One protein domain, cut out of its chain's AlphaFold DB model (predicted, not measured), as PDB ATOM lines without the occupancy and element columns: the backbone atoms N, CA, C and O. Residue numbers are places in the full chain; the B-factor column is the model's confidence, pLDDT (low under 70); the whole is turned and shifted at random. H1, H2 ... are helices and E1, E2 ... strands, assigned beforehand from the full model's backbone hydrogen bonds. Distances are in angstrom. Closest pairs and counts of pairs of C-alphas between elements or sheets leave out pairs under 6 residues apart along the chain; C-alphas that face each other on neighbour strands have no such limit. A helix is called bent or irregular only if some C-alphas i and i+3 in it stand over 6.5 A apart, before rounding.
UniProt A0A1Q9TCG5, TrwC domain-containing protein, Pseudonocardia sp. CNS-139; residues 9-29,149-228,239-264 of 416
ATOM      1  N   LEU A   9     -36.972 -25.261  11.111       75.81
ATOM      2  CA  LEU A   9     -36.654 -26.575  11.680       75.81
ATOM      3  C   LEU A   9     -37.815 -27.566  11.521       75.81
ATOM      4  O   LEU A   9     -37.594 -28.726  11.181       75.81
ATOM      5  N   PHE A  10     -39.061 -27.120  11.715       77.81
ATOM      6  CA  PHE A  10     -40.231 -27.973  11.496       77.81
ATOM      7  C   PHE A  10     -40.387 -28.406  10.033       77.81
ATOM      8  O   PHE A  10     -40.759 -29.556   9.798       77.81
ATOM      9  N   ARG A  11     -40.074 -27.537   9.063       82.62
ATOM     10  CA  ARG A  11     -40.111 -27.876   7.627       82.62
ATOM     11  C   ARG A  11     -39.062 -28.910   7.242       82.62
ATOM     12  O   ARG A  11     -39.355 -29.808   6.469       82.62
ATOM     13  N   TRP A  12     -37.866 -28.818   7.817       88.12
ATOM     14  CA  TRP A  12     -36.784 -29.770   7.556       88.12
ATOM     15  C   TRP A  12     -36.880 -31.063   8.369       88.12
ATOM     16  O   TRP A  12     -36.115 -31.993   8.120       88.12
ATOM     17  N   ARG A  13     -37.834 -31.164   9.304       90.19
ATOM     18  CA  ARG A  13     -38.017 -32.347  10.156       90.19
ATOM     19  C   ARG A  13     -38.081 -33.668   9.368       90.19
ATOM     20  O   ARG A  13     -37.405 -34.592   9.810       90.19
ATOM     21  N   PRO A  14     -38.830 -33.802   8.251       91.50
ATOM     22  CA  PRO A  14     -38.882 -35.062   7.505       91.50
ATOM     23  C   PRO A  14     -37.518 -35.476   6.934       91.50
ATOM     24  O   PRO A  14     -37.117 -36.624   7.088       91.50
ATOM     25  N   ALA A  15     -36.768 -34.536   6.352       93.06
ATOM     26  CA  ALA A  15     -35.430 -34.802   5.823       93.06
ATOM     27  C   ALA A  15     -34.416 -35.113   6.931       93.06
ATOM     28  O   ALA A  15     -33.639 -36.056   6.812       93.06
ATOM     29  N   ALA A  16     -34.443 -34.358   8.033       92.06
ATOM     30  CA  ALA A  16     -33.560 -34.605   9.171       92.06
ATOM     31  C   ALA A  16     -33.818 -35.983   9.805       92.06
ATOM     32  O   ALA A  16     -32.867 -36.680  10.156       92.06
ATOM     33  N   ALA A  17     -35.089 -36.392   9.912       91.56
ATOM     34  CA  ALA A  17     -35.460 -37.732  10.358       91.56
ATOM     35  C   ALA A  17     -34.921 -38.801   9.401       91.56
ATOM     36  O   ALA A  17     -34.252 -39.722   9.853       91.56
ATOM     37  N   ALA A  18     -35.107 -38.622   8.091       93.88
ATOM     38  CA  ALA A  18     -34.601 -39.544   7.078       93.88
ATOM     39  C   ALA A  18     -33.076 -39.744   7.152       93.88
ATOM     40  O   ALA A  18     -32.609 -40.881   7.153       93.88
ATOM     41  N   VAL A  19     -32.300 -38.659   7.274       95.25
ATOM     42  CA  VAL A  19     -30.835 -38.735   7.429       95.25
ATOM     43  C   VAL A  19     -30.462 -39.455   8.726       95.25
ATOM     44  O   VAL A  19     -29.605 -40.338   8.708       95.25
ATOM     45  N   GLY A  20     -31.093 -39.092   9.846       93.44
ATOM     46  CA  GLY A  20     -30.799 -39.676  11.155       93.44
ATOM     47  C   GLY A  20     -31.112 -41.170  11.221       93.44
ATOM     48  O   GLY A  20     -30.250 -41.957  11.606       93.44
ATOM     49  N   GLU A  21     -32.317 -41.561  10.802       92.94
ATOM     50  CA  GLU A  21     -32.771 -42.955  10.753       92.94
ATOM     51  C   GLU A  21     -31.851 -43.791   9.861       92.94
ATOM     52  O   GLU A  21     -31.264 -44.769  10.325       92.94
ATOM     53  N   ARG A  22     -31.622 -43.351   8.616       94.75
ATOM     54  CA  ARG A  22     -30.784 -44.090   7.667       94.75
ATOM     55  C   ARG A  22     -29.338 -44.211   8.132       94.75
ATOM     56  O   ARG A  22     -28.751 -45.276   7.994       94.75
ATOM     57  N   THR A  23     -28.771 -43.155   8.718       96.00
ATOM     58  CA  THR A  23     -27.404 -43.196   9.263       96.00
ATOM     59  C   THR A  23     -27.280 -44.248  10.359       96.00
ATOM     60  O   THR A  23     -26.318 -45.013  10.372       96.00
ATOM     61  N   VAL A  24     -28.244 -44.298  11.284       94.62
ATOM     62  CA  VAL A  24     -28.237 -45.281  12.374       94.62
ATOM     63  C   VAL A  24     -28.370 -46.694  11.817       94.62
ATOM     64  O   VAL A  24     -27.592 -47.563  12.204       94.62
ATOM     65  N   GLU A  25     -29.296 -46.918  10.889       93.38
ATOM     66  CA  GLU A  25     -29.497 -48.227  10.266       93.38
ATOM     67  C   GLU A  25     -28.248 -48.702   9.515       93.38
ATOM     68  O   GLU A  25     -27.725 -49.769   9.825       93.38
ATOM     69  N   GLU A  26     -27.701 -47.894   8.604       94.75
ATOM     70  CA  GLU A  26     -26.490 -48.243   7.852       94.75
ATOM     71  C   GLU A  26     -25.313 -48.545   8.788       94.75
ATOM     72  O   GLU A  26     -24.576 -49.513   8.580       94.75
ATOM     73  N   ARG A  27     -25.153 -47.757   9.860       94.44
ATOM     74  CA  ARG A  27     -24.091 -47.952  10.853       94.44
ATOM     75  C   ARG A  27     -24.275 -49.251  11.636       94.44
ATOM     76  O   ARG A  27     -23.293 -49.966  11.833       94.44
ATOM     77  N   LEU A  28     -25.491 -49.561  12.090       91.88
ATOM     78  CA  LEU A  28     -25.784 -50.777  12.858       91.88
ATOM     79  C   LEU A  28     -25.645 -52.031  11.989       91.88
ATOM     80  O   LEU A  28     -24.982 -52.988  12.399       91.88
ATOM     81  N   THR A  29     -26.177 -52.001  10.768       92.12
ATOM     82  CA  THR A  29     -26.014 -53.087   9.798       92.12
ATOM     83  C   THR A  29     -24.539 -53.304   9.471       92.12
ATOM     84  O   THR A  29     -24.053 -54.434   9.503       92.12
ATOM     85  N   PRO A 149     -24.527 -55.266   0.480       92.69
ATOM     86  CA  PRO A 149     -25.297 -54.142  -0.039       92.69
ATOM     87  C   PRO A 149     -26.264 -54.569  -1.145       92.69
ATOM     88  O   PRO A 149     -25.898 -55.271  -2.093       92.69
ATOM     89  N   MET A 150     -27.510 -54.113  -1.050       93.56
ATOM     90  CA  MET A 150     -28.530 -54.432  -2.043       93.56
ATOM     91  C   MET A 150     -28.268 -53.660  -3.341       93.56
ATOM     92  O   MET A 150     -27.807 -52.521  -3.327       93.56
ATOM     93  N   ARG A 151     -28.591 -54.263  -4.490       96.19
ATOM     94  CA  ARG A 151     -28.538 -53.571  -5.788       96.19
ATOM     95  C   ARG A 151     -29.802 -52.744  -5.998       96.19
ATOM     96  O   ARG A 151     -30.902 -53.228  -5.754       96.19
ATOM     97  N   TRP A 152     -29.647 -51.529  -6.511       97.06
ATOM     98  CA  TRP A 152     -30.754 -50.612  -6.781       97.06
ATOM     99  C   TRP A 152     -30.427 -49.652  -7.925       97.06
ATOM    100  O   TRP A 152     -29.288 -49.568  -8.384       97.06
ATOM    101  N   SER A 153     -31.451 -48.946  -8.405       97.88
ATOM    102  CA  SER A 153     -31.339 -47.933  -9.455       97.88
ATOM    103  C   SER A 153     -31.740 -46.566  -8.897       97.88
ATOM    104  O   SER A 153     -32.867 -46.437  -8.412       97.88
ATOM    105  N   PRO A 154     -30.879 -45.534  -9.000       97.88
ATOM    106  CA  PRO A 154     -31.236 -44.169  -8.621       97.88
ATOM    107  C   PRO A 154     -32.506 -43.665  -9.301       97.88
ATOM    108  O   PRO A 154     -33.356 -43.068  -8.647       97.88
ATOM    109  N   GLN A 155     -32.674 -43.974 -10.587       97.88
ATOM    110  CA  GLN A 155     -33.858 -43.579 -11.340       97.88
ATOM    111  C   GLN A 155     -35.130 -44.226 -10.772       97.88
ATOM    112  O   GLN A 155     -36.104 -43.525 -10.520       97.88
ATOM    113  N   ALA A 156     -35.109 -45.535 -10.504       97.75
ATOM    114  CA  ALA A 156     -36.280 -46.250  -9.987       97.75
ATOM    115  C   ALA A 156     -36.688 -45.769  -8.584       97.75
ATOM    116  O   ALA A 156     -37.878 -45.652  -8.287       97.75
ATOM    117  N   VAL A 157     -35.707 -45.456  -7.730       98.12
ATOM    118  CA  VAL A 157     -35.945 -44.873  -6.399       98.12
ATOM    119  C   VAL A 157     -36.608 -43.505  -6.530       98.12
ATOM    120  O   VAL A 157     -37.618 -43.250  -5.877       98.12
ATOM    121  N   VAL A 158     -36.083 -42.639  -7.401       98.44
ATOM    122  CA  VAL A 158     -36.633 -41.295  -7.628       98.44
ATOM    123  C   VAL A 158     -38.053 -41.351  -8.196       98.44
ATOM    124  O   VAL A 158     -38.924 -40.632  -7.711       98.44
ATOM    125  N   GLU A 159     -38.316 -42.218  -9.175       97.44
ATOM    126  CA  GLU A 159     -39.654 -42.406  -9.753       97.44
ATOM    127  C   GLU A 159     -40.659 -42.897  -8.703       97.44
ATOM    128  O   GLU A 159     -41.758 -42.349  -8.590       97.44
ATOM    129  N   THR A 160     -40.258 -43.870  -7.879       96.75
ATOM    130  CA  THR A 160     -41.087 -44.397  -6.784       96.75
ATOM    131  C   THR A 160     -41.385 -43.314  -5.746       96.75
ATOM    132  O   THR A 160     -42.534 -43.141  -5.344       96.75
ATOM    133  N   ALA A 161     -40.370 -42.545  -5.347       97.31
ATOM    134  CA  ALA A 161     -40.511 -41.481  -4.362       97.31
ATOM    135  C   ALA A 161     -41.402 -40.331  -4.856       97.31
ATOM    136  O   ALA A 161     -42.232 -39.833  -4.095       97.31
ATOM    137  N   LEU A 162     -41.271 -39.927  -6.128       97.56
ATOM    138  CA  LEU A 162     -42.127 -38.906  -6.742       97.56
ATOM    139  C   LEU A 162     -43.589 -39.361  -6.816       97.56
ATOM    140  O   LEU A 162     -44.490 -38.579  -6.510       97.56
ATOM    141  N   ALA A 163     -43.831 -40.621  -7.188       95.50
ATOM    142  CA  ALA A 163     -45.176 -41.185  -7.217       95.50
ATOM    143  C   ALA A 163     -45.800 -41.233  -5.811       95.50
ATOM    144  O   ALA A 163     -46.939 -40.801  -5.627       95.50
ATOM    145  N   ASP A 164     -45.048 -41.700  -4.810       94.75
ATOM    146  CA  ASP A 164     -45.514 -41.795  -3.423       94.75
ATOM    147  C   ASP A 164     -45.814 -40.416  -2.811       94.75
ATOM    148  O   ASP A 164     -46.906 -40.191  -2.279       94.75
ATOM    149  N   VAL A 165     -44.886 -39.458  -2.921       95.62
ATOM    150  CA  VAL A 165     -45.088 -38.126  -2.331       95.62
ATOM    151  C   VAL A 165     -46.277 -37.406  -2.969       95.62
ATOM    152  O   VAL A 165     -47.083 -36.816  -2.249       95.62
ATOM    153  N   GLN A 166     -46.453 -37.526  -4.289       94.50
ATOM    154  CA  GLN A 166     -47.562 -36.895  -5.006       94.50
ATOM    155  C   GLN A 166     -48.913 -37.566  -4.732       94.50
ATOM    156  O   GLN A 166     -49.946 -36.895  -4.732       94.50
ATOM    157  N   ALA A 167     -48.930 -38.880  -4.485       92.25
ATOM    158  CA  ALA A 167     -50.146 -39.589  -4.091       92.25
ATOM    159  C   ALA A 167     -50.632 -39.156  -2.697       92.25
ATOM    160  O   ALA A 167     -51.837 -39.129  -2.437       92.25
ATOM    161  N   ARG A 168     -49.701 -38.808  -1.799       89.81
ATOM    162  CA  ARG A 168     -50.002 -38.396  -0.420       89.81
ATOM    163  C   ARG A 168     -50.282 -36.901  -0.280       89.81
ATOM    164  O   ARG A 168     -51.087 -36.520   0.569       89.81
ATOM    165  N   LEU A 169     -49.616 -36.063  -1.071       90.88
ATOM    166  CA  LEU A 169     -49.642 -34.606  -0.949       90.88
ATOM    167  C   LEU A 169     -49.919 -33.959  -2.311       90.88
ATOM    168  O   LEU A 169     -49.259 -34.269  -3.295       90.88
ATOM    169  N   ALA A 170     -50.869 -33.017  -2.360       89.12
ATOM    170  CA  ALA A 170     -51.141 -32.246  -3.580       89.12
ATOM    171  C   ALA A 170     -49.930 -31.386  -3.981       89.12
ATOM    172  O   ALA A 170     -49.539 -31.349  -5.144       89.12
ATOM    173  N   THR A 171     -49.305 -30.756  -2.987       92.69
ATOM    174  CA  THR A 171     -48.053 -30.007  -3.110       92.69
ATOM    175  C   THR A 171     -47.121 -30.426  -1.981       92.69
ATOM    176  O   THR A 171     -47.579 -30.765  -0.886       92.69
ATOM    177  N   TRP A 172     -45.820 -30.453  -2.243       94.50
ATOM    178  CA  TRP A 172     -44.829 -31.008  -1.322       94.50
ATOM    179  C   TRP A 172     -43.517 -30.225  -1.371       94.50
ATOM    180  O   TRP A 172     -43.247 -29.491  -2.320       94.50
ATOM    181  N   THR A 173     -42.705 -30.346  -0.323       94.44
ATOM    182  CA  THR A 173     -41.410 -29.662  -0.205       94.44
ATOM    183  C   THR A 173     -40.245 -30.592  -0.544       94.44
ATOM    184  O   THR A 173     -40.391 -31.815  -0.598       94.44
ATOM    185  N   ARG A 174     -39.036 -30.029  -0.678       94.75
ATOM    186  CA  ARG A 174     -37.788 -30.811  -0.761       94.75
ATOM    187  C   ARG A 174     -37.672 -31.840   0.370       94.75
ATOM    188  O   ARG A 174     -37.248 -32.970   0.131       94.75
ATOM    189  N   ALA A 175     -38.039 -31.453   1.591       95.25
ATOM    190  CA  ALA A 175     -37.905 -32.315   2.756       95.25
ATOM    191  C   ALA A 175     -38.854 -33.520   2.696       95.25
ATOM    192  O   ALA A 175     -38.460 -34.627   3.066       95.25
ATOM    193  N   ASP A 176     -40.069 -33.325   2.177       96.19
ATOM    194  CA  ASP A 176     -41.030 -34.412   1.959       96.19
ATOM    195  C   ASP A 176     -40.522 -35.407   0.910       96.19
ATOM    196  O   ASP A 176     -40.612 -36.619   1.117       96.19
ATOM    197  N   LEU A 177     -39.931 -34.909  -0.185       97.38
ATOM    198  CA  LEU A 177     -39.314 -35.760  -1.205       97.38
ATOM    199  C   LEU A 177     -38.090 -36.507  -0.657       97.38
ATOM    200  O   LEU A 177     -37.936 -37.691  -0.933       97.38
ATOM    201  N   THR A 178     -37.260 -35.862   0.168       97.75
ATOM    202  CA  THR A 178     -36.108 -36.516   0.822       97.75
ATOM    203  C   THR A 178     -36.561 -37.704   1.675       97.75
ATOM    204  O   THR A 178     -35.974 -38.784   1.617       97.75
ATOM    205  N   ALA A 179     -37.641 -37.530   2.442       95.81
ATOM    206  CA  ALA A 179     -38.222 -38.602   3.244       95.81
ATOM    207  C   ALA A 179     -38.803 -39.730   2.373       95.81
ATOM    208  O   ALA A 179     -38.579 -40.903   2.671       95.81
ATOM    209  N   ALA A 180     -39.491 -39.394   1.277       96.31
ATOM    210  CA  ALA A 180     -40.007 -40.380   0.326       96.31
ATOM    211  C   ALA A 180     -38.878 -41.165  -0.371       96.31
ATOM    212  O   ALA A 180     -38.984 -42.375  -0.545       96.31
ATOM    213  N   ILE A 181     -37.768 -40.503  -0.707       97.81
ATOM    214  CA  ILE A 181     -36.563 -41.145  -1.251       97.81
ATOM    215  C   ILE A 181     -35.981 -42.125  -0.243       97.81
ATOM    216  O   ILE A 181     -35.691 -43.264  -0.601       97.81
ATOM    217  N   ASN A 182     -35.852 -41.720   1.022       96.12
ATOM    218  CA  ASN A 182     -35.369 -42.620   2.060       96.12
ATOM    219  C   ASN A 182     -36.262 -43.856   2.228       96.12
ATOM    220  O   ASN A 182     -35.738 -44.951   2.413       96.12
ATOM    221  N   ALA A 183     -37.583 -43.694   2.125       94.12
ATOM    222  CA  ALA A 183     -38.536 -44.800   2.192       94.12
ATOM    223  C   ALA A 183     -38.483 -45.729   0.962       94.12
ATOM    224  O   ALA A 183     -38.746 -46.921   1.093       94.12
ATOM    225  N   ALA A 184     -38.142 -45.198  -0.217       95.06
ATOM    226  CA  ALA A 184     -38.013 -45.962  -1.460       95.06
ATOM    227  C   ALA A 184     -36.648 -46.661  -1.619       95.06
ATOM    228  O   ALA A 184     -36.508 -47.560  -2.450       95.06
ATOM    229  N   LEU A 185     -35.632 -46.244  -0.858       95.44
ATOM    230  CA  LEU A 185     -34.318 -46.882  -0.848       95.44
ATOM    231  C   LEU A 185     -34.387 -48.284  -0.210       95.44
ATOM    232  O   LEU A 185     -35.094 -48.461   0.784       95.44
ATOM    233  N   PRO A 186     -33.612 -49.263  -0.725       93.31
ATOM    234  CA  PRO A 186     -33.493 -50.587  -0.118       93.31
ATOM    235  C   PRO A 186     -33.091 -50.555   1.357       93.31
ATOM    236  O   PRO A 186     -32.601 -49.550   1.871       93.31
ATOM    237  N   ASP A 187     -33.237 -51.697   2.025       92.00
ATOM    238  CA  ASP A 187     -32.967 -51.812   3.457       92.00
ATOM    239  C   ASP A 187     -31.509 -51.532   3.827       92.00
ATOM    240  O   ASP A 187     -31.249 -50.922   4.863       92.00
ATOM    241  N   TYR A 188     -30.569 -51.917   2.964       93.00
ATOM    242  CA  TYR A 188     -29.147 -51.716   3.207       93.00
ATOM    243  C   TYR A 188     -28.379 -51.360   1.931       93.00
ATOM    244  O   TYR A 188     -28.404 -52.092   0.936       93.00
ATOM    245  N   LEU A 189     -27.682 -50.225   1.984       94.56
ATOM    246  CA  LEU A 189     -26.986 -49.602   0.858       94.56
ATOM    247  C   LEU A 189     -25.468 -49.780   0.931       94.56
ATOM    248  O   LEU A 189     -24.791 -49.616  -0.083       94.56
ATOM    249  N   GLY A 190     -24.927 -50.104   2.108       93.69
ATOM    250  CA  GLY A 190     -23.486 -50.208   2.322       93.69
ATOM    251  C   GLY A 190     -22.800 -48.859   2.529       93.69
ATOM    252  O   GLY A 190     -21.618 -48.733   2.212       93.69
ATOM    253  N   VAL A 191     -23.516 -47.864   3.061       94.19
ATOM    254  CA  VAL A 191     -23.051 -46.478   3.236       94.19
ATOM    255  C   VAL A 191     -23.061 -46.117   4.732       94.19
ATOM    256  O   VAL A 191     -23.975 -45.450   5.206       94.19
ATOM    257  N   PRO A 192     -22.067 -46.568   5.522       90.00
ATOM    258  CA  PRO A 192     -22.087 -46.465   6.989       90.00
ATOM    259  C   PRO A 192     -21.780 -45.071   7.549       90.00
ATOM    260  O   PRO A 192     -21.890 -44.857   8.762       90.00
ATOM    261  N   ASP A 193     -21.285 -44.161   6.710       94.75
ATOM    262  CA  ASP A 193     -20.960 -42.803   7.117       94.75
ATOM    263  C   ASP A 193     -22.171 -41.889   6.927       94.75
ATOM    264  O   ASP A 193     -22.746 -41.806   5.841       94.75
ATOM    265  N   GLY A 194     -22.549 -41.171   7.985       91.19
ATOM    266  CA  GLY A 194     -23.715 -40.288   7.949       91.19
ATOM    267  C   GLY A 194     -23.572 -39.126   6.964       91.19
ATOM    268  O   GLY A 194     -24.571 -38.659   6.417       91.19
ATOM    269  N   THR A 195     -22.345 -38.681   6.683       95.19
ATOM    270  CA  THR A 195     -22.081 -37.636   5.683       95.19
ATOM    271  C   THR A 195     -22.370 -38.154   4.280       95.19
ATOM    272  O   THR A 195     -22.943 -37.437   3.459       95.19
ATOM    273  N   ASP A 196     -22.001 -39.405   4.008       96.44
ATOM    274  CA  ASP A 196     -22.263 -40.051   2.724       96.44
ATOM    275  C   ASP A 196     -23.759 -40.352   2.548       96.44
ATOM    276  O   ASP A 196     -24.290 -40.130   1.461       96.44
ATOM    277  N   VAL A 197     -24.462 -40.745   3.620       96.88
ATOM    278  CA  VAL A 197     -25.933 -40.874   3.633       96.88
ATOM    279  C   VAL A 197     -26.606 -39.542   3.302       96.88
ATOM    280  O   VAL A 197     -27.460 -39.490   2.416       96.88
ATOM    281  N   ALA A 198     -26.217 -38.457   3.978       95.56
ATOM    282  CA  ALA A 198     -26.778 -37.133   3.720       95.56
ATOM    283  C   ALA A 198     -26.537 -36.699   2.266       95.56
ATOM    284  O   ALA A 198     -27.475 -36.299   1.578       95.56
ATOM    285  N   ARG A 199     -25.306 -36.874   1.763       97.25
ATOM    286  CA  ARG A 199     -24.948 -36.547   0.377       97.25
ATOM    287  C   ARG A 199     -25.747 -37.371  -0.633       97.25
ATOM    288  O   ARG A 199     -26.195 -36.824  -1.636       97.25
ATOM    289  N   LEU A 200     -25.932 -38.664  -0.376       97.81
ATOM    290  CA  LEU A 200     -26.721 -39.550  -1.227       97.81
ATOM    291  C   LEU A 200     -28.186 -39.095  -1.303       97.81
ATOM    292  O   LEU A 200     -28.739 -38.967  -2.397       97.81
ATOM    293  N   LEU A 201     -28.807 -38.826  -0.152       97.88
ATOM    294  CA  LEU A 201     -30.192 -38.357  -0.083       97.88
ATOM    295  C   LEU A 201     -30.372 -37.001  -0.776       97.88
ATOM    296  O   LEU A 201     -31.357 -36.819  -1.496       97.88
ATOM    297  N   ASP A 202     -29.416 -36.081  -0.635       96.56
ATOM    298  CA  ASP A 202     -29.430 -34.806  -1.355       96.56
ATOM    299  C   ASP A 202     -29.325 -34.994  -2.874       96.56
ATOM    300  O   ASP A 202     -30.131 -34.430  -3.613       96.56
ATOM    301  N   GLN A 203     -28.405 -35.840  -3.353       97.94
ATOM    302  CA  GLN A 203     -28.223 -36.109  -4.786       97.94
ATOM    303  C   GLN A 203     -29.471 -36.714  -5.443       97.94
ATOM    304  O   GLN A 203     -29.845 -36.328  -6.556       97.94
ATOM    305  N   LEU A 204     -30.119 -37.664  -4.767       98.44
ATOM    306  CA  LEU A 204     -31.364 -38.272  -5.240       98.44
ATOM    307  C   LEU A 204     -32.515 -37.262  -5.206       98.44
ATOM    308  O   LEU A 204     -33.316 -37.204  -6.141       98.44
ATOM    309  N   THR A 205     -32.574 -36.423  -4.171       98.06
ATOM    310  CA  THR A 205     -33.584 -35.366  -4.063       98.06
ATOM    311  C   THR A 205     -33.428 -34.355  -5.192       98.06
ATOM    312  O   THR A 205     -34.400 -34.067  -5.886       98.06
ATOM    313  N   ASP A 206     -32.209 -33.888  -5.464       96.75
ATOM    314  CA  ASP A 206     -31.916 -32.996  -6.590       96.75
ATOM    315  C   ASP A 206     -32.310 -33.619  -7.931       96.75
ATOM    316  O   ASP A 206     -32.811 -32.932  -8.821       96.75
ATOM    317  N   MET A 207     -32.098 -34.927  -8.088       98.00
ATOM    318  CA  MET A 207     -32.525 -35.662  -9.275       98.00
ATOM    319  C   MET A 207     -34.041 -35.673  -9.443       98.00
ATOM    320  O   MET A 207     -34.514 -35.417 -10.548       98.00
ATOM    321  N   GLY A 208     -34.797 -35.908  -8.370       97.12
ATOM    322  CA  GLY A 208     -36.257 -35.854  -8.410       97.12
ATOM    323  C   GLY A 208     -36.799 -34.450  -8.665       97.12
ATOM    324  O   GLY A 208     -37.718 -34.285  -9.466       97.12
ATOM    325  N   LEU A 209     -36.191 -33.425  -8.062       95.75
ATOM    326  CA  LEU A 209     -36.607 -32.034  -8.250       95.75
ATOM    327  C   LEU A 209     -36.416 -31.540  -9.689       95.75
ATOM    328  O   LEU A 209     -37.227 -30.744 -10.156       95.75
ATOM    329  N   ARG A 210     -35.420 -32.049 -10.430       95.56
ATOM    330  CA  ARG A 210     -35.261 -31.749 -11.871       95.56
ATOM    331  C   ARG A 210     -36.441 -32.222 -12.727       95.56
ATOM    332  O   ARG A 210     -36.651 -31.679 -13.807       95.56
ATOM    333  N   SER A 211     -37.202 -33.204 -12.249       92.81
ATOM    334  CA  SER A 211     -38.394 -33.741 -12.917       92.81
ATOM    335  C   SER A 211     -39.703 -33.165 -12.361       92.81
ATOM    336  O   SER A 211     -40.783 -33.557 -12.806       92.81
ATOM    337  N   ALA A 212     -39.630 -32.254 -11.386       94.50
ATOM    338  CA  ALA A 212     -40.780 -31.647 -10.727       94.50
ATOM    339  C   ALA A 212     -41.031 -30.213 -11.211       94.50
ATOM    340  O   ALA A 212     -40.161 -29.551 -11.773       94.50
ATOM    341  N   VAL A 213     -42.245 -29.717 -10.971       93.19
ATOM    342  CA  VAL A 213     -42.633 -28.332 -11.243       93.19
ATOM    343  C   VAL A 213     -42.613 -27.560  -9.933       93.19
ATOM    344  O   VAL A 213     -43.370 -27.873  -9.017       93.19
ATOM    345  N   ALA A 214     -41.762 -26.540  -9.855       91.50
ATOM    346  CA  ALA A 214     -41.791 -25.552  -8.784       91.50
ATOM    347  C   ALA A 214     -43.084 -24.721  -8.877       91.50
ATOM    348  O   ALA A 214     -43.407 -24.196  -9.944       91.50
ATOM    349  N   LEU A 215     -43.831 -24.630  -7.776       86.44
ATOM    350  CA  LEU A 215     -45.136 -23.959  -7.726       86.44
ATOM    351  C   LEU A 215     -45.074 -22.525  -7.208       86.44
ATOM    352  O   LEU A 215     -45.991 -21.747  -7.472       86.44
ATOM    353  N   ASP A 216     -44.014 -22.162  -6.487       76.81
ATOM    354  CA  ASP A 216     -43.844 -20.774  -6.078       76.81
ATOM    355  C   ASP A 216     -43.588 -19.925  -7.324       76.81
ATOM    356  O   ASP A 216     -42.723 -20.221  -8.151       76.81
ATOM    357  N   THR A 217     -44.369 -18.860  -7.460       60.75
ATOM    358  CA  THR A 217     -44.117 -17.848  -8.480       60.75
ATOM    359  C   THR A 217     -42.853 -17.086  -8.100       60.75
ATOM    360  O   THR A 217     -42.669 -16.720  -6.935       60.75
ATOM    361  N   THR A 218     -41.973 -16.843  -9.074       59.06
ATOM    362  CA  THR A 218     -40.853 -15.911  -8.908       59.06
ATOM    363  C   THR A 218     -41.409 -14.594  -8.389       59.06
ATOM    364  O   THR A 218     -42.319 -14.015  -8.994       59.06
ATOM    365  N   ARG A 219     -40.903 -14.117  -7.246       61.84
ATOM    366  CA  ARG A 219     -41.387 -12.846  -6.714       61.84
ATOM    367  C   ARG A 219     -40.942 -11.740  -7.673       61.84
ATOM    368  O   ARG A 219     -39.804 -11.774  -8.156       61.84
ATOM    369  N   PRO A 220     -41.797 -10.742  -7.954       56.81
ATOM    370  CA  PRO A 220     -41.370  -9.565  -8.696       56.81
ATOM    371  C   PRO A 220     -40.119  -8.969  -8.034       56.81
ATOM    372  O   PRO A 220     -40.165  -8.583  -6.869       56.81
ATOM    373  N   GLY A 221     -38.997  -8.936  -8.761       61.69
ATOM    374  CA  GLY A 221     -37.718  -8.418  -8.262       61.69
ATOM    375  C   GLY A 221     -36.678  -9.458  -7.828       61.69
ATOM    376  O   GLY A 221     -35.548  -9.057  -7.569       61.69
ATOM    377  N   ASP A 222     -36.968 -10.766  -7.832       64.94
ATOM    378  CA  ASP A 222     -35.954 -11.795  -7.504       64.94
ATOM    379  C   ASP A 222     -34.747 -11.764  -8.463       64.94
ATOM    380  O   ASP A 222     -33.612 -12.018  -8.059       64.94
ATOM    381  N   ALA A 223     -34.968 -11.405  -9.732       66.44
ATOM    382  CA  ALA A 223     -33.903 -11.218 -10.723       66.44
ATOM    383  C   ALA A 223     -33.064  -9.946 -10.487       66.44
ATOM    384  O   ALA A 223     -31.968  -9.829 -11.023       66.44
ATOM    385  N   LEU A 224     -33.576  -9.002  -9.692       75.56
ATOM    386  CA  LEU A 224     -32.917  -7.744  -9.335       75.56
ATOM    387  C   LEU A 224     -32.295  -7.801  -7.931       75.56
ATOM    388  O   LEU A 224     -31.783  -6.792  -7.453       75.56
ATOM    389  N   LEU A 225     -32.366  -8.956  -7.260       77.12
ATOM    390  CA  LEU A 225     -31.811  -9.130  -5.925       77.12
ATOM    391  C   LEU A 225     -30.270  -9.090  -5.996       77.12
ATOM    392  O   LEU A 225     -29.705  -9.929  -6.710       77.12
ATOM    393  N   PRO A 226     -29.605  -8.164  -5.276       83.81
ATOM    394  CA  PRO A 226     -28.147  -8.091  -5.207       83.81
ATOM    395  C   PRO A 226     -27.522  -9.380  -4.667       83.81
ATOM    396  O   PRO A 226     -28.137 -10.072  -3.848       83.81
ATOM    397  N   ASP A 227     -26.294  -9.685  -5.090       81.94
ATOM    398  CA  ASP A 227     -25.585 -10.912  -4.702       81.94
ATOM    399  C   ASP A 227     -25.342 -10.993  -3.186       81.94
ATOM    400  O   ASP A 227     -25.339 -12.084  -2.621       81.94
ATOM    401  N   GLU A 228     -25.241  -9.856  -2.487       85.12
ATOM    402  CA  GLU A 228     -25.093  -9.808  -1.025       85.12
ATOM    403  C   GLU A 228     -26.348 -10.291  -0.278       85.12
ATOM    404  O   GLU A 228     -26.282 -10.636   0.904       85.12
ATOM    405  N   GLN A 239     -36.355 -15.843   0.910       71.12
ATOM    406  CA  GLN A 239     -37.014 -17.121   0.726       71.12
ATOM    407  C   GLN A 239     -36.797 -17.935   1.996       71.12
ATOM    408  O   GLN A 239     -35.674 -18.205   2.409       71.12
ATOM    409  N   ALA A 240     -37.891 -18.289   2.667       69.38
ATOM    410  CA  ALA A 240     -37.779 -19.087   3.874       69.38
ATOM    411  C   ALA A 240     -37.204 -20.470   3.496       69.38
ATOM    412  O   ALA A 240     -37.807 -21.146   2.656       69.38
ATOM    413  N   PRO A 241     -36.086 -20.916   4.098       70.06
ATOM    414  CA  PRO A 241     -35.445 -22.168   3.712       70.06
ATOM    415  C   PRO A 241     -36.410 -23.353   3.784       70.06
ATOM    416  O   PRO A 241     -37.166 -23.496   4.752       70.06
ATOM    417  N   GLY A 242     -36.393 -24.198   2.751       73.62
ATOM    418  CA  GLY A 242     -37.257 -25.379   2.655       73.62
ATOM    419  C   GLY A 242     -38.752 -25.075   2.484       73.62
ATOM    420  O   GLY A 242     -39.569 -25.960   2.713       73.62
ATOM    421  N   ALA A 243     -39.133 -23.839   2.132       82.31
ATOM    422  CA  ALA A 243     -40.534 -23.468   1.893       82.31
ATOM    423  C   ALA A 243     -41.023 -23.751   0.470       82.31
ATOM    424  O   ALA A 243     -42.233 -23.776   0.269       82.31
ATOM    425  N   GLN A 244     -40.100 -23.930  -0.480       87.19
ATOM    426  CA  GLN A 244     -40.423 -24.096  -1.890       87.19
ATOM    427  C   GLN A 244     -41.349 -25.293  -2.096       87.19
ATOM    428  O   GLN A 244     -41.002 -26.424  -1.730       87.19
ATOM    429  N   LEU A 245     -42.507 -25.027  -2.699       91.62
ATOM    430  CA  LEU A 245     -43.482 -26.049  -3.046       91.62
ATOM    431  C   LEU A 245     -43.246 -26.581  -4.456       91.62
ATOM    432  O   LEU A 245     -42.881 -25.846  -5.381       91.62
ATOM    433  N   TYR A 246     -43.505 -27.873  -4.602       94.25
ATOM    434  CA  TYR A 246     -43.389 -28.626  -5.836       94.25
ATOM    435  C   TYR A 246     -44.633 -29.493  -6.052       94.25
ATOM    436  O   TYR A 246     -45.321 -29.874  -5.102       94.25
ATOM    437  N   ALA A 247     -44.893 -29.819  -7.315       94.69
ATOM    438  CA  ALA A 247     -45.794 -30.886  -7.735       94.69
ATOM    439  C   ALA A 247     -45.231 -31.587  -8.977       94.69
ATOM    440  O   ALA A 247     -44.348 -31.064  -9.663       94.69
ATOM    441  N   THR A 248     -45.738 -32.774  -9.300       94.31
ATOM    442  CA  THR A 248     -45.366 -33.449 -10.546       94.31
ATOM    443  C   THR A 248     -46.001 -32.750 -11.758       94.31
ATOM    444  O   THR A 248     -47.105 -32.201 -11.656       94.31
ATOM    445  N   PRO A 249     -45.358 -32.796 -12.941       92.31
ATOM    446  CA  PRO A 249     -45.938 -32.255 -14.170       92.31
ATOM    447  C   PRO A 249     -47.322 -32.833 -14.495       92.31
ATOM    448  O   PRO A 249     -48.203 -32.107 -14.952       92.31
ATOM    449  N   GLU A 250     -47.529 -34.126 -14.230       89.81
ATOM    450  CA  GLU A 250     -48.811 -34.807 -14.430       89.81
ATOM    451  C   GLU A 250     -49.910 -34.253 -13.515       89.81
ATOM    452  O   GLU A 250     -51.038 -34.042 -13.969       89.81
ATOM    453  N   HIS A 251     -49.586 -33.955 -12.252       90.44
ATOM    454  CA  HIS A 251     -50.535 -33.355 -11.318       90.44
ATOM    455  C   HIS A 251     -50.987 -31.973 -11.804       90.44
ATOM    456  O   HIS A 251     -52.185 -31.725 -11.935       90.44
ATOM    457  N   VAL A 252     -50.033 -31.118 -12.187       89.38
ATOM    458  CA  VAL A 252     -50.316 -29.778 -12.729       89.38
ATOM    459  C   VAL A 252     -51.110 -29.861 -14.037       89.38
ATOM    460  O   VAL A 252     -52.026 -29.071 -14.268       89.38
ATOM    461  N   HIS A 253     -50.781 -30.813 -14.913       88.94
ATOM    462  CA  HIS A 253     -51.531 -31.037 -16.149       88.94
ATOM    463  C   HIS A 253     -52.982 -31.439 -15.864       88.94
ATOM    464  O   HIS A 253     -53.901 -30.875 -16.458       88.94
ATOM    465  N   THR A 254     -53.186 -32.365 -14.927       86.25
ATOM    466  CA  THR A 254     -54.516 -32.822 -14.508       86.25
ATOM    467  C   THR A 254     -55.332 -31.674 -13.921       86.25
ATOM    468  O   THR A 254     -56.493 -31.498 -14.284       86.25
ATOM    469  N   GLU A 255     -54.730 -30.844 -13.071       87.81
ATOM    470  CA  GLU A 255     -55.398 -29.681 -12.486       87.81
ATOM    471  C   GLU A 255     -55.808 -28.660 -13.555       87.81
ATOM    472  O   GLU A 255     -56.956 -28.219 -13.588       87.81
ATOM    473  N   ARG A 256     -54.919 -28.353 -14.508       87.62
ATOM    474  CA  ARG A 256     -55.254 -27.485 -15.649       87.62
ATOM    475  C   ARG A 256     -56.374 -28.065 -16.507       87.62
ATOM    476  O   ARG A 256     -57.234 -27.312 -16.957       87.62
ATOM    477  N   ALA A 257     -56.384 -29.379 -16.726       85.25
ATOM    478  CA  ALA A 257     -57.453 -30.047 -17.460       85.25
ATOM    479  C   ALA A 257     -58.800 -29.943 -16.723       85.25
ATOM    480  O   ALA A 257     -59.820 -29.688 -17.363       85.25
ATOM    481  N   LEU A 258     -58.806 -30.072 -15.392       83.88
ATOM    482  CA  LEU A 258     -60.005 -29.877 -14.572       83.88
ATOM    483  C   LEU A 258     -60.501 -28.429 -14.627       83.88
ATOM    484  O   LEU A 258     -61.683 -28.211 -14.868       83.88
ATOM    485  N   ILE A 259     -59.611 -27.442 -14.481       86.12
ATOM    486  CA  ILE A 259     -59.965 -26.017 -14.580       86.12
ATOM    487  C   ILE A 259     -60.558 -25.704 -15.958       86.12
ATOM    488  O   ILE A 259     -61.629 -25.110 -16.052       86.12
ATOM    489  N   ALA A 260     -59.905 -26.160 -17.030       84.06
ATOM    490  CA  ALA A 260     -60.398 -25.967 -18.389       84.06
ATOM    491  C   ALA A 260     -61.769 -26.626 -18.610       84.06
ATOM    492  O   ALA A 260     -62.602 -26.080 -19.328       84.06
ATOM    493  N   ALA A 261     -62.020 -27.781 -17.988       79.00
ATOM    494  CA  ALA A 261     -63.313 -28.450 -18.059       79.00
ATOM    495  C   ALA A 261     -64.413 -27.713 -17.276       79.00
ATOM    496  O   ALA A 261     -65.557 -27.728 -17.719       79.00
ATOM    497  N   VAL A 262     -64.081 -27.053 -16.159       80.12
ATOM    498  CA  VAL A 262     -65.026 -26.225 -15.386       80.12
ATOM    499  C   VAL A 262     -65.402 -24.952 -16.148       80.12
ATOM    500  O   VAL A 262     -66.565 -24.577 -16.155       80.12
ATOM    501  N   SER A 263     -64.448 -24.306 -16.823       78.75
ATOM    502  CA  SER A 263     -64.701 -23.084 -17.608       78.75
ATOM    503  C   SER A 263     -65.299 -23.339 -18.996       78.75
ATOM    504  O   SER A 263     -65.496 -22.399 -19.763       78.75
ATOM    505  N   ALA A 264     -65.520 -24.600 -19.365       77.31
ATOM    506  CA  ALA A 264     -66.070 -24.951 -20.661       77.31
ATOM    507  C   ALA A 264     -67.604 -24.923 -20.627       77.31
ATOM    508  O   ALA A 264     -68.236 -25.795 -20.028       77.31
TER     509      ALA A 264
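AT A GLANCE: This is residues 9 to 29, 149 to 228 and 239 to 264 of the 416 residues of the protein "TrwC domain-containing protein" of Pseudonocardia sp. CNS-139 (UniProt A0A1Q9TCG5). Four helices cross in a cluster, with the short H3 in the core between H1 on one side and H2 on the other, and H4 packing on these three. A short strand, E1, leads from this body into H5, whose residues 253 to 262 stick out as an arm; residues 223 to 228 also stick out. The printed part has 127 residues, with five named helices and one named strand in the order H1, H2, H3, H4, E1, H5, and its class is mostly helix. It is only just loose, close to compact, with a radius of gyration of the C-alphas of 17.0 A and spans of 57 by 41 by 23 A.

HOW THE PARTS SIT: The longest helix, H1, residues 9 to 29, touches H3, residues 174 to 184, at a shallow tilt of 27 degrees, the same way; their closest C-alphas, of Ala 15 and Ala 175, are 4.7 A apart. With residues 19 to 23 alone, H1 touches H4, residues 194 to 209, at a steep tilt of 53 degrees, opposite ways; the closest C-alphas, of Thr 23 and Gly 194, are 4.9 A apart. H3 and H4 touch and are only just about perpendicular, at 73 degrees, with the C-alphas of Thr 178 and Thr 205 closest at 5.6 A. H2, residues 154 to 168, touches H3 at a steep tilt of 65 degrees, opposite ways, with the C-alphas of Ala 161 and Ala 180 closest at 4.8 A. H4 touches H2 with residues 204 to 208 alone; the C-alphas of Val 158 and Gly 208 are closest, at 5.5 A. H1 and H2 are apart. E1, residues 245 to 247, pairs with no named strand, but short stretches at residues 172 to 173 and 213 to 214 pair with it, both antiparallel. H5, residues 249 to 262, touches no helix; it is close to but not clearly touching H2, with the C-alphas of Gln 166 and His 251 closest at 7.8 A. Every O i to N i+4 pair is within hydrogen-bond range in H2, H3, H4 and H5, and 15 of 17 are in H1.

IN THESE COORDINATES: H1 begins at C-alpha 9, (-36.654, -26.575, 11.680), and is 28.6 A long. It is irregular, with C-alphas 11 and 14 7.3 A apart, and has a kink of 35 degrees near residue 16. H2 is 21.3 A long, H3 15.2 A, H4 22.3 A, E1 7.1 A and H5 20.1 A. H4 ends at C-alpha 209, (-36.607, -32.034, -8.250), and H5 ends at C-alpha 262, (-65.026, -26.225, -15.386).

THE WHOLE: The two C-alphas farthest apart, of Leu 28 and Ala 264, are 58.4 A from each other. Residues 30 to 148 are not printed, with 9.9 A between C-alphas 29 and 149; residues 229 to 238 are not printed either, with 14.1 A between C-alphas 228 and 239. Of the links that are printed whole, H2 to H3 and E1 to H5 are tight and H3 to H4 is short. Residues 210 to 228 hold no named element. The model's mean pLDDT over the printed part is 89.7, and residues 217 to 223 and 240 are under 70.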